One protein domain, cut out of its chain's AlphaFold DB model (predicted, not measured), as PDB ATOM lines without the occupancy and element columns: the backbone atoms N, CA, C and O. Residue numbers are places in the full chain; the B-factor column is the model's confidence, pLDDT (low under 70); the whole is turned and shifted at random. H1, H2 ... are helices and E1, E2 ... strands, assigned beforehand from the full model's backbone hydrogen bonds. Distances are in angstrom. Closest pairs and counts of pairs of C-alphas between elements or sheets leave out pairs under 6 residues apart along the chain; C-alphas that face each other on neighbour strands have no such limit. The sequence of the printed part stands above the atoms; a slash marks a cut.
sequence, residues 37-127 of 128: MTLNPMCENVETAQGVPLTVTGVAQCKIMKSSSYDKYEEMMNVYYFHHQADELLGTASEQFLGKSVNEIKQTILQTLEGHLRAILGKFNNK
ATOM      1  N   MET A  37     228.195 185.861 121.239       85.81
ATOM      2  CA  MET A  37     226.873 186.163 120.717       85.81
ATOM      3  C   MET A  37     225.894 186.200 121.882       85.81
ATOM      4  O   MET A  37     225.854 185.277 122.691       85.81
ATOM      5  N   THR A  38     225.107 187.269 121.964       88.62
ATOM      6  CA  THR A  38     224.001 187.360 122.923       88.62
ATOM      7  C   THR A  38     222.742 186.831 122.247       88.62
ATOM      8  O   THR A  38     222.438 187.216 121.117       88.62
ATOM      9  N   LEU A  39     222.066 185.906 122.916       87.62
ATOM     10  CA  LEU A  39     220.842 185.244 122.490       87.62
ATOM     11  C   LEU A  39     219.773 185.504 123.547       87.62
ATOM     12  O   LEU A  39     220.049 185.454 124.746       87.62
ATOM     13  N   ASN A  40     218.549 185.749 123.104       90.19
ATOM     14  CA  ASN A  40     217.422 186.065 123.969       90.19
ATOM     15  C   ASN A  40     216.365 184.970 123.786       90.19
ATOM     16  O   ASN A  40     215.459 185.158 122.979       90.19
ATOM     17  N   PRO A  41     216.510 183.799 124.435       86.31
ATOM     18  CA  PRO A  41     215.497 182.755 124.350       86.31
ATOM     19  C   PRO A  41     214.201 183.226 125.014       86.31
ATOM     20  O   PRO A  41     214.225 183.779 126.123       86.31
ATOM     21  N   MET A  42     213.078 182.977 124.347       82.94
ATOM     22  CA  MET A  42     211.758 183.310 124.862       82.94
ATOM     23  C   MET A  42     210.831 182.115 124.682       82.94
ATOM     24  O   MET A  42     210.719 181.547 123.603       82.94
ATOM     25  N   CYS A  43     210.161 181.713 125.755       80.25
ATOM     26  CA  CYS A  43     209.130 180.689 125.683       80.25
ATOM     27  C   CYS A  43     207.818 181.295 126.160       80.25
ATOM     28  O   CYS A  43     207.670 181.645 127.334       80.25
ATOM     29  N   GLU A  44     206.895 181.448 125.218       77.06
ATOM     30  CA  GLU A  44     205.540 181.926 125.457       77.06
ATOM     31  C   GLU A  44     204.573 180.747 125.565       77.06
ATOM     32  O   GLU A  44     204.787 179.682 124.978       77.06
ATOM     33  N   ASN A  45     203.484 180.962 126.300       70.25
ATOM     34  CA  ASN A  45     202.344 180.055 126.363       70.25
ATOM     35  C   ASN A  45     202.686 178.632 126.847       70.25
ATOM     36  O   ASN A  45     202.223 177.630 126.288       70.25
ATOM     37  N   VAL A  46     203.505 178.530 127.898       69.69
ATOM     38  CA  VAL A  46     203.624 177.278 128.649       69.69
ATOM     39  C   VAL A  46     202.483 177.194 129.660       69.69
ATOM     40  O   VAL A  46     202.408 177.970 130.612       69.69
ATOM     41  N   GLU A  47     201.573 176.255 129.420       66.44
ATOM     42  CA  GLU A  47     200.460 175.968 130.322       66.44
ATOM     43  C   GLU A  47     201.000 175.311 131.589       66.44
ATOM     44  O   GLU A  47     201.630 174.250 131.510       66.44
ATOM     45  N   THR A  48     200.761 175.921 132.750       70.56
ATOM     46  CA  THR A  48     201.034 175.245 134.023       70.56
ATOM     47  C   THR A  48     199.997 174.140 134.299       70.56
ATOM     48  O   THR A  48     198.915 174.153 133.719       70.56
ATOM     49  N   ALA A  49     200.260 173.194 135.204       67.88
ATOM     50  CA  ALA A  49     199.316 172.141 135.586       67.88
ATOM     51  C   ALA A  49     198.076 172.736 136.259       67.88
ATOM     52  O   ALA A  49     196.999 172.150 136.247       67.88
ATOM     53  N   GLN A  50     198.230 173.945 136.790       69.81
ATOM     54  CA  GLN A  50     197.195 174.781 137.367       69.81
ATOM     55  C   GLN A  50     196.482 175.666 136.323       69.81
ATOM     56  O   GLN A  50     195.634 176.470 136.702       69.81
ATOM     57  N   GLY A  51     196.804 175.543 135.028       72.75
ATOM     58  CA  GLY A  51     196.145 176.268 133.933       72.75
ATOM     59  C   GLY A  51     196.502 177.756 133.837       72.75
ATOM     60  O   GLY A  51     195.775 178.526 133.217       72.75
ATOM     61  N   VAL A  52     197.592 178.182 134.479       79.12
ATOM     62  CA  VAL A  52     198.100 179.558 134.394       79.12
ATOM     63  C   VAL A  52     199.133 179.648 133.267       79.12
ATOM     64  O   VAL A  52     200.104 178.879 133.304       79.12
ATOM     65  N   PRO A  53     198.985 180.582 132.308       78.00
ATOM     66  CA  PRO A  53     199.980 180.794 131.268       78.00
ATOM     67  C   PRO A  53     201.226 181.455 131.865       78.00
ATOM     68  O   PRO A  53     201.146 182.520 132.481       78.00
ATOM     69  N   LEU A  54     202.394 180.842 131.665       80.75
ATOM     70  CA  LEU A  54     203.677 181.452 132.013       80.75
ATOM     71  C   LEU A  54     204.437 181.868 130.751       80.75
ATOM     72  O   LEU A  54     204.413 181.194 129.723       80.75
ATOM     73  N   THR A  55     205.131 183.001 130.853       82.94
ATOM     74  CA  THR A  55     206.085 183.472 129.846       82.94
ATOM     75  C   THR A  55     207.447 183.574 130.501       82.94
ATOM     76  O   THR A  55     207.595 184.240 131.527       82.94
ATOM     77  N   VAL A  56     208.441 182.907 129.922       81.94
ATOM     78  CA  VAL A  56     209.803 182.894 130.455       81.94
ATOM     79  C   VAL A  56     210.737 183.503 129.425       81.94
ATOM     80  O   VAL A  56     210.835 183.031 128.292       81.94
ATOM     81  N   THR A  57     211.430 184.557 129.843       86.50
ATOM     82  CA  THR A  57     212.470 185.225 129.062       86.50
ATOM     83  C   THR A  57     213.821 185.008 129.727       86.50
ATOM     84  O   THR A  57     213.928 184.927 130.952       86.50
ATOM     85  N   GLY A  58     214.864 184.893 128.911       85.81
ATOM     86  CA  GLY A  58     216.237 184.786 129.382       85.81
ATOM     87  C   GLY A  58     217.200 185.557 128.491       85.81
ATOM     88  O   GLY A  58     216.884 185.920 127.360       85.81
ATOM     89  N   VAL A  59     218.404 185.787 129.007       89.25
ATOM     90  CA  VAL A  59     219.540 186.272 128.223       89.25
ATOM     91  C   VAL A  59     220.654 185.248 128.367       89.25
ATOM     92  O   VAL A  59     221.076 184.936 129.479       89.25
ATOM     93  N   ALA A  60     221.119 184.717 127.244       87.88
ATOM     94  CA  ALA A  60     222.211 183.762 127.183       87.88
ATOM     95  C   ALA A  60     223.354 184.349 126.355       87.88
ATOM     96  O   ALA A  60     223.145 184.871 125.261       87.88
ATOM     97  N   GLN A  61     224.578 184.248 126.864       88.62
ATOM     98  CA  GLN A  61     225.773 184.555 126.088       88.62
ATOM     99  C   GLN A  61     226.434 183.254 125.658       88.62
ATOM    100  O   GLN A  61     226.873 182.460 126.488       88.62
ATOM    101  N   CYS A  62     226.510 183.042 124.348       85.75
ATOM    102  CA  CYS A  62     227.112 181.854 123.762       85.75
ATOM    103  C   CYS A  62     228.410 182.226 123.050       85.75
ATOM    104  O   CYS A  62     228.476 183.192 122.286       85.75
ATOM    105  N   LYS A  63     229.455 181.436 123.300       85.56
ATOM    106  CA  LYS A  63     230.769 181.594 122.682       85.56
ATOM    107  C   LYS A  63     231.242 180.247 122.157       85.56
ATOM    108  O   LYS A  63     231.234 179.260 122.885       85.56
ATOM    109  N   ILE A  64     231.675 180.227 120.900       80.06
ATOM    110  CA  ILE A  64     232.274 179.041 120.286       80.06
ATOM    111  C   ILE A  64     233.684 178.880 120.859       80.06
ATOM    112  O   ILE A  64     234.523 179.775 120.724       80.06
ATOM    113  N   MET A  65     233.933 177.761 121.539       71.12
ATOM    114  CA  MET A  65     235.239 177.447 122.115       71.12
ATOM    115  C   MET A  65     236.130 176.764 121.078       71.12
ATOM    116  O   MET A  65     235.670 175.910 120.325       71.12
ATOM    117  N   LYS A  66     237.412 177.137 121.053       66.44
ATOM    118  CA  LYS A  66     238.435 176.460 120.254       66.44
ATOM    119  C   LYS A  66     239.193 175.457 121.128       66.44
ATOM    120  O   LYS A  66     239.606 175.826 122.224       66.44
ATOM    121  N   SER A  67     239.476 174.267 120.595       60.84
ATOM    122  CA  SER A  67     240.385 173.280 121.195       60.84
ATOM    123  C   SER A  67     241.750 173.873 121.573       60.84
ATOM    124  O   SER A  67     242.158 173.731 122.709       60.84
ATOM    125  N   SER A  68     242.411 174.669 120.724       56.28
ATOM    126  CA  SER A  68     243.744 175.213 121.082       56.28
ATOM    127  C   SER A  68     243.746 176.343 122.129       56.28
ATOM    128  O   SER A  68     244.775 176.965 122.374       56.28
ATOM    129  N   SER A  69     242.595 176.741 122.676       52.47
ATOM    130  CA  SER A  69     242.588 177.622 123.857       52.47
ATOM    131  C   SER A  69     242.694 176.823 125.161       52.47
ATOM    132  O   SER A  69     242.848 177.435 126.215       52.47
ATOM    133  N   TYR A  70     242.662 175.485 125.086       52.16
ATOM    134  CA  TYR A  70     242.934 174.571 126.200       52.16
ATOM    135  C   TYR A  70     244.432 174.293 126.428       52.16
ATOM    136  O   TYR A  70     244.774 173.709 127.446       52.16
ATOM    137  N   ASP A  71     245.335 174.792 125.574       50.22
ATOM    138  CA  ASP A  71     246.780 174.501 125.663       50.22
ATOM    139  C   ASP A  71     247.471 175.101 126.913       50.22
ATOM    140  O   ASP A  71     248.608 174.760 127.226       50.22
ATOM    141  N   LYS A  72     246.824 176.026 127.643       50.50
ATOM    142  CA  LYS A  72     247.439 176.748 128.782       50.50
ATOM    143  C   LYS A  72     247.254 176.101 130.160       50.50
ATOM    144  O   LYS A  72     247.851 176.593 131.112       50.50
ATOM    145  N   TYR A  73     246.452 175.042 130.283       52.25
ATOM    146  CA  TYR A  73     246.166 174.368 131.564       52.25
ATOM    147  C   TYR A  73     246.522 172.870 131.558       52.25
ATOM    148  O   TYR A  73     246.113 172.144 132.458       52.25
ATOM    149  N   GLU A  74     247.279 172.399 130.562       51.78
ATOM    150  CA  GLU A  74     247.618 170.979 130.379       51.78
ATOM    151  C   GLU A  74     249.036 170.614 130.867       51.78
ATOM    152  O   GLU A  74     249.619 169.612 130.454       51.78
ATOM    153  N   GLU A  75     249.626 171.406 131.768       50.88
ATOM    154  CA  GLU A  75     250.806 170.942 132.498       50.88
ATOM    155  C   GLU A  75     250.370 169.931 133.562       50.88
ATOM    156  O   GLU A  75     249.842 170.277 134.615       50.88
ATOM    157  N   MET A  76     250.644 168.664 133.244       62.53
ATOM    158  CA  MET A  76     250.535 167.485 134.101       62.53
ATOM    159  C   MET A  76     249.110 166.950 134.314       62.53
ATOM    160  O   MET A  76     248.526 167.169 135.368       62.53
ATOM    161  N   MET A  77     248.607 166.150 133.357       52.00
ATOM    162  CA  MET A  77     248.038 164.795 133.572       52.00
ATOM    163  C   MET A  77     247.421 164.235 132.262       52.00
ATOM    164  O   MET A  77     246.391 164.704 131.804       52.00
ATOM    165  N   ASN A  78     248.040 163.189 131.690       44.19
ATOM    166  CA  ASN A  78     247.521 162.266 130.652       44.19
ATOM    167  C   ASN A  78     246.923 162.844 129.342       44.19
ATOM    168  O   ASN A  78     245.752 162.668 129.005       44.19
ATOM    169  N   VAL A  79     247.838 163.371 128.530       54.22
ATOM    170  CA  VAL A  79     247.673 164.086 127.248       54.22
ATOM    171  C   VAL A  79     247.106 163.258 126.074       54.22
ATOM    172  O   VAL A  79     246.680 163.819 125.071       54.22
ATOM    173  N   TYR A  80     247.038 161.923 126.140       50.47
ATOM    174  CA  TYR A  80     246.652 161.130 124.953       50.47
ATOM    175  C   TYR A  80     245.151 160.813 124.834       50.47
ATOM    176  O   TYR A  80     244.651 160.619 123.729       50.47
ATOM    177  N   TYR A  81     244.410 160.777 125.946       48.88
ATOM    178  CA  TYR A  81     242.980 160.432 125.930       48.88
ATOM    179  C   TYR A  81     242.054 161.654 125.894       48.88
ATOM    180  O   TYR A  81     240.911 161.533 125.462       48.88
ATOM    181  N   PHE A  82     242.533 162.831 126.305       52.25
ATOM    182  CA  PHE A  82     241.707 164.041 126.375       52.25
ATOM    183  C   PHE A  82     241.724 164.863 125.074       52.25
ATOM    184  O   PHE A  82     240.730 165.498 124.723       52.25
ATOM    185  N   HIS A  83     242.814 164.784 124.304       49.38
ATOM    186  CA  HIS A  83     242.972 165.544 123.061       49.38
ATOM    187  C   HIS A  83     242.006 165.104 121.944       49.38
ATOM    188  O   HIS A  83     241.551 165.938 121.161       49.38
ATOM    189  N   HIS A  84     241.614 163.821 121.903       53.47
ATOM    190  CA  HIS A  84     240.698 163.312 120.871       53.47
ATOM    191  C   HIS A  84     239.294 163.927 120.984       53.47
ATOM    192  O   HIS A  84     238.652 164.215 119.977       53.47
ATOM    193  N   GLN A  85     238.832 164.200 122.210       54.41
ATOM    194  CA  GLN A  85     237.489 164.735 122.436       54.41
ATOM    195  C   GLN A  85     237.368 166.200 121.994       54.41
ATOM    196  O   GLN A  85     236.343 166.595 121.442       54.41
ATOM    197  N   ALA A  86     238.406 167.016 122.193       58.44
ATOM    198  CA  ALA A  86     238.376 168.423 121.796       58.44
ATOM    199  C   ALA A  86     238.386 168.599 120.265       58.44
ATOM    200  O   ALA A  86     237.700 169.485 119.741       58.44
ATOM    201  N   ASP A  87     239.118 167.740 119.553       64.44
ATOM    202  CA  ASP A  87     239.135 167.724 118.089       64.44
ATOM    203  C   ASP A  87     237.826 167.173 117.503       64.44
ATOM    204  O   ASP A  87     237.339 167.702 116.502       64.44
ATOM    205  N   GLU A  88     237.189 166.197 118.159       67.75
ATOM    206  CA  GLU A  88     235.848 165.726 117.787       67.75
ATOM    207  C   GLU A  88     234.780 166.808 117.974       67.75
ATOM    208  O   GLU A  88     233.997 167.053 117.058       67.75
ATOM    209  N   LEU A  89     234.781 167.520 119.107       69.56
ATOM    210  CA  LEU A  89     233.832 168.610 119.369       69.56
ATOM    211  C   LEU A  89     233.950 169.731 118.333       69.56
ATOM    212  O   LEU A  89     232.939 170.242 117.842       69.56
ATOM    213  N   LEU A  90     235.180 170.101 117.964       71.06
ATOM    214  CA  LEU A  90     235.404 171.048 116.877       71.06
ATOM    215  C   LEU A  90     235.013 170.478 115.517       71.06
ATOM    216  O   LEU A  90     234.503 171.234 114.694       71.06
ATOM    217  N   GLY A  91     235.236 169.188 115.268       72.62
ATOM    218  CA  GLY A  91     234.813 168.505 114.048       72.62
ATOM    219  C   GLY A  91     233.296 168.549 113.870       72.62
ATOM    220  O   GLY A  91     232.818 168.983 112.821       72.62
ATOM    221  N   THR A  92     232.545 168.215 114.918       77.50
ATOM    222  CA  THR A  92     231.078 168.270 114.929       77.50
ATOM    223  C   THR A  92     230.563 169.703 114.822       77.50
ATOM    224  O   THR A  92     229.675 169.974 114.016       77.50
ATOM    225  N   ALA A  93     231.137 170.657 115.562       73.75
ATOM    226  CA  ALA A  93     230.757 172.066 115.445       73.75
ATOM    227  C   ALA A  93     231.060 172.613 114.041       73.75
ATOM    228  O   ALA A  93     230.261 173.345 113.462       73.75
ATOM    229  N   SER A  94     232.191 172.215 113.463       71.81
ATOM    230  CA  SER A  94     232.551 172.543 112.087       71.81
ATOM    231  C   SER A  94     231.542 171.940 111.114       71.81
ATOM    232  O   SER A  94     231.119 172.630 110.210       71.81
ATOM    233  N   GLU A  95     231.071 170.709 111.303       75.88
ATOM    234  CA  GLU A  95     230.011 170.117 110.467       75.88
ATOM    235  C   GLU A  95     228.670 170.825 110.573       75.88
ATOM    236  O   GLU A  95     227.989 171.016 109.568       75.88
ATOM    237  N   GLN A  96     228.295 171.216 111.784       74.88
ATOM    238  CA  GLN A  96     227.005 171.838 112.042       74.88
ATOM    239  C   GLN A  96     226.966 173.310 111.630       74.88
ATOM    240  O   GLN A  96     225.893 173.808 111.282       74.88
ATOM    241  N   PHE A  97     228.107 174.003 111.671       75.50
ATOM    242  CA  PHE A  97     228.182 175.449 111.479       75.50
ATOM    243  C   PHE A  97     229.013 175.896 110.266       75.50
ATOM    244  O   PHE A  97     228.887 177.064 109.891       75.50
ATOM    245  N   LEU A  98     229.812 175.031 109.610       74.62
ATOM    246  CA  LEU A  98     230.398 175.373 108.302       74.62
ATOM    247  C   LEU A  98     229.261 175.666 107.315       74.62
ATOM    248  O   LEU A  98     228.322 174.888 107.167       74.62
ATOM    249  N   GLY A  99     229.365 176.797 106.624       73.50
ATOM    250  CA  GLY A  99     228.497 177.178 105.516       73.50
ATOM    251  C   GLY A  99     227.212 177.863 105.959       73.50
ATOM    252  O   GLY A  99     226.539 178.468 105.129       73.50
ATOM    253  N   LYS A 100     226.894 177.831 107.259       81.31
ATOM    254  CA  LYS A 100     225.773 178.577 107.829       81.31
ATOM    255  C   LYS A 100     226.176 180.018 108.106       81.31
ATOM    256  O   LYS A 100     227.265 180.309 108.606       81.31
ATOM    257  N   SER A 101     225.262 180.934 107.833       83.12
ATOM    258  CA  SER A 101     225.402 182.325 108.245       83.12
ATOM    259  C   SER A 101     225.365 182.453 109.772       83.12
ATOM    260  O   SER A 101     224.767 181.645 110.485       83.12
ATOM    261  N   VAL A 102     225.952 183.532 110.298       81.38
ATOM    262  CA  VAL A 102     225.924 183.843 111.741       81.38
ATOM    263  C   VAL A 102     224.489 183.889 112.284       81.38
ATOM    264  O   VAL A 102     224.250 183.499 113.425       81.38
ATOM    265  N   ASN A 103     223.518 184.320 111.473       84.06
ATOM    266  CA  ASN A 103     222.110 184.347 111.863       84.06
ATOM    267  C   ASN A 103     221.512 182.941 111.985       84.06
ATOM    268  O   ASN A 103     220.832 182.668 112.968       84.06
ATOM    269  N   GLU A 104     221.799 182.032 111.054       85.88
ATOM    270  CA  GLU A 104     221.329 180.639 111.131       85.88
ATOM    271  C   GLU A 104     221.930 179.892 112.324       85.88
ATOM    272  O   GLU A 104     221.240 179.118 112.989       85.88
ATOM    273  N   ILE A 105     223.203 180.159 112.633       85.56
ATOM    274  CA  ILE A 105     223.868 179.616 113.822       85.56
ATOM    275  C   ILE A 105     223.143 180.103 115.081       85.56
ATOM    276  O   ILE A 105     222.771 179.295 115.931       85.56
ATOM    277  N   LYS A 106     222.876 181.413 115.181       86.19
ATOM    278  CA  LYS A 106     222.124 181.994 116.304       86.19
ATOM    279  C   LYS A 106     220.734 181.380 116.444       86.19
ATOM    280  O   LYS A 106     220.360 181.032 117.556       86.19
ATOM    281  N   GLN A 107     219.999 181.219 115.343       88.31
ATOM    282  CA  GLN A 107     218.666 180.609 115.348       88.31
ATOM    283  C   GLN A 107     218.710 179.154 115.824       88.31
ATOM    284  O   GLN A 107     217.930 178.775 116.689       88.31
ATOM    285  N   THR A 108     219.675 178.367 115.343       88.94
ATOM    286  CA  THR A 108     219.848 176.966 115.763       88.94
ATOM    287  C   THR A 108     220.106 176.859 117.272       88.94
ATOM    288  O   THR A 108     219.502 176.035 117.966       88.94
ATOM    289  N   ILE A 109     220.983 177.717 117.807       88.31
ATOM    290  CA  ILE A 109     221.294 177.743 119.244       88.31
ATOM    291  C   ILE A 109     220.080 178.225 120.047       88.31
ATOM    292  O   ILE A 109     219.755 177.630 121.072       88.31
ATOM    293  N   LEU A 110     219.391 179.266 119.579       89.75
ATOM    294  CA  LEU A 110     218.205 179.826 120.227       89.75
ATOM    295  C   LEU A 110     217.077 178.789 120.311       89.75
ATOM    296  O   LEU A 110     216.572 178.551 121.403       89.75
ATOM    297  N   GLN A 111     216.784 178.078 119.220       89.25
ATOM    298  CA  GLN A 111     215.822 176.969 119.209       89.25
ATOM    299  C   GLN A 111     216.209 175.850 120.181       89.25
ATOM    300  O   GLN A 111     215.358 175.304 120.884       89.25
ATOM    301  N   THR A 112     217.499 175.510 120.256       90.88
ATOM    302  CA  THR A 112     217.986 174.498 121.204       90.88
ATOM    303  C   THR A 112     217.783 174.958 122.649       90.88
ATOM    304  O   THR A 112     217.331 174.172 123.481       90.88
ATOM    305  N   LEU A 113     218.082 176.223 122.958       90.31
ATOM    306  CA  LEU A 113     217.876 176.808 124.285       90.31
ATOM    307  C   LEU A 113     216.391 176.855 124.662       90.31
ATOM    308  O   LEU A 113     216.034 176.450 125.767       90.31
ATOM    309  N   GLU A 114     215.524 177.284 123.746       88.19
ATOM    310  CA  GLU A 114     214.071 177.297 123.945       88.19
ATOM    311  C   GLU A 114     213.514 175.891 124.164       88.19
ATOM    312  O   GLU A 114     212.700 175.683 125.063       88.19
ATOM    313  N   GLY A 115     214.000 174.900 123.410       88.81
ATOM    314  CA  GLY A 115     213.645 173.496 123.604       88.81
ATOM    315  C   GLY A 115     214.024 172.979 124.995       88.81
ATOM    316  O   GLY A 115     213.197 172.358 125.667       88.81
ATOM    317  N   HIS A 116     215.239 173.281 125.467       88.81
ATOM    318  CA  HIS A 116     215.669 172.931 126.827       88.81
ATOM    319  C   HIS A 116     214.803 173.607 127.888       88.81
ATOM    320  O   HIS A 116     214.364 172.959 128.841       88.81
ATOM    321  N   LEU A 117     214.527 174.895 127.708       85.88
ATOM    322  CA  LEU A 117     213.705 175.671 128.624       85.88
ATOM    323  C   LEU A 117     212.276 175.113 128.692       85.88
ATOM    324  O   LEU A 117     211.749 174.890 129.783       85.88
ATOM    325  N   ARG A 118     211.691 174.760 127.542       84.56
ATOM    326  CA  ARG A 118     210.381 174.104 127.449       84.56
ATOM    327  C   ARG A 118     210.362 172.734 128.128       84.56
ATOM    328  O   ARG A 118     209.406 172.418 128.831       84.56
ATOM    329  N   ALA A 119     211.410 171.926 127.958       86.44
ATOM    330  CA  ALA A 119     211.513 170.614 128.600       86.44
ATOM    331  C   ALA A 119     211.596 170.718 130.133       86.44
ATOM    332  O   ALA A 119     210.991 169.917 130.849       86.44
ATOM    333  N   ILE A 120     212.321 171.717 130.647       85.44
ATOM    334  CA  ILE A 120     212.401 171.998 132.086       85.44
ATOM    335  C   ILE A 120     211.038 172.457 132.612       85.44
ATOM    336  O   ILE A 120     210.562 171.916 133.610       85.44
ATOM    337  N   LEU A 121     210.377 173.386 131.917       80.75
ATOM    338  CA  LEU A 121     209.034 173.852 132.278       80.75
ATOM    339  C   LEU A 121     208.011 172.705 132.278       80.75
ATOM    340  O   LEU A 121     207.233 172.581 133.220       80.75
ATOM    341  N   GLY A 122     208.085 171.789 131.309       76.56
ATOM    342  CA  GLY A 122     207.250 170.583 131.278       76.56
ATOM    343  C   GLY A 122     207.455 169.654 132.485       76.56
ATOM    344  O   GLY A 122     206.498 169.053 132.971       76.56
ATOM    345  N   LYS A 123     208.682 169.567 133.023       75.81
ATOM    346  CA  LYS A 123     208.963 168.805 134.256       75.81
ATOM    347  C   LYS A 123     208.407 169.473 135.509       75.81
ATOM    348  O   LYS A 123     207.973 168.753 136.401       75.81
ATOM    349  N   PHE A 124     208.427 170.805 135.592       69.88
ATOM    350  CA  PHE A 124     207.761 171.529 136.681       69.88
ATOM    351  C   PHE A 124     206.246 171.344 136.632       69.88
ATOM    352  O   PHE A 124     205.612 171.258 137.678       69.88
ATOM    353  N   ASN A 125     205.697 171.192 135.428       64.31
ATOM    354  CA  ASN A 125     204.281 170.947 135.240       64.31
ATOM    355  C   ASN A 125     203.795 169.619 135.794       64.31
ATOM    356  O   ASN A 125     202.775 169.548 136.456       64.31
ATOM    357  N   ASN A 126     204.534 168.550 135.522       59.19
ATOM    358  CA  ASN A 126     204.091 167.195 135.839       59.19
ATOM    359  C   ASN A 126     204.348 166.784 137.306       59.19
ATOM    360  O   ASN A 126     204.185 165.617 137.650       59.19
ATOM    361  N   LYS A 127     204.862 167.689 138.152       54.06
ATOM    362  CA  LYS A 127     205.337 167.366 139.511       54.06
ATOM    363  C   LYS A 127     204.487 167.948 140.648       54.06
ATOM    364  O   LYS A 127     204.924 167.876 141.796       54.06
TER     365      LYS A 127
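What this domain is: This is residues 37 to 127 of the 128 residues of an uncharacterized protein of Glossina morsitans morsitans (UniProt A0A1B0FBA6). A two-stranded antiparallel ribbon, E1 running on into E2 and E3 into E4, packs over helix H2, and H1 meets H2 at a corner. Printed are 91 residues with four named strands, then two named helices, of mixed class. It is only just loose, close to extended: radius of gyration of the C-alphas 18.2 A, spans 54 by 33 by 19 A.

Where its parts are: Find C-alpha 37 at (226.873, 186.163, 120.717), starting E1, residues 37 to 39; E2, 42 to 47, E3, 53 to 57, and E4, 60 to 62, follow. H1 is residues 79 to 97; H2, 102 to 125, runs 34.5 A to (204.281, 170.947, 135.240).

How they stand to each other: Find N 37 2.9 A from O 62 across E1 and E4, and N 43 2.9 A from O 56 across the hairpin E2 and E3. Closest between E2 and H2 are C-alphas 43 and 114, 6.2 A. H1 and H2 are close but not clearly touching, about perpendicular at 75 degrees. In H1 11 of 15 O i to N i+4 pairs are within hydrogen-bond range.

The domain as a whole: Residues 63 to 78 form a long link; residues 66 to 89 have pLDDT under 70.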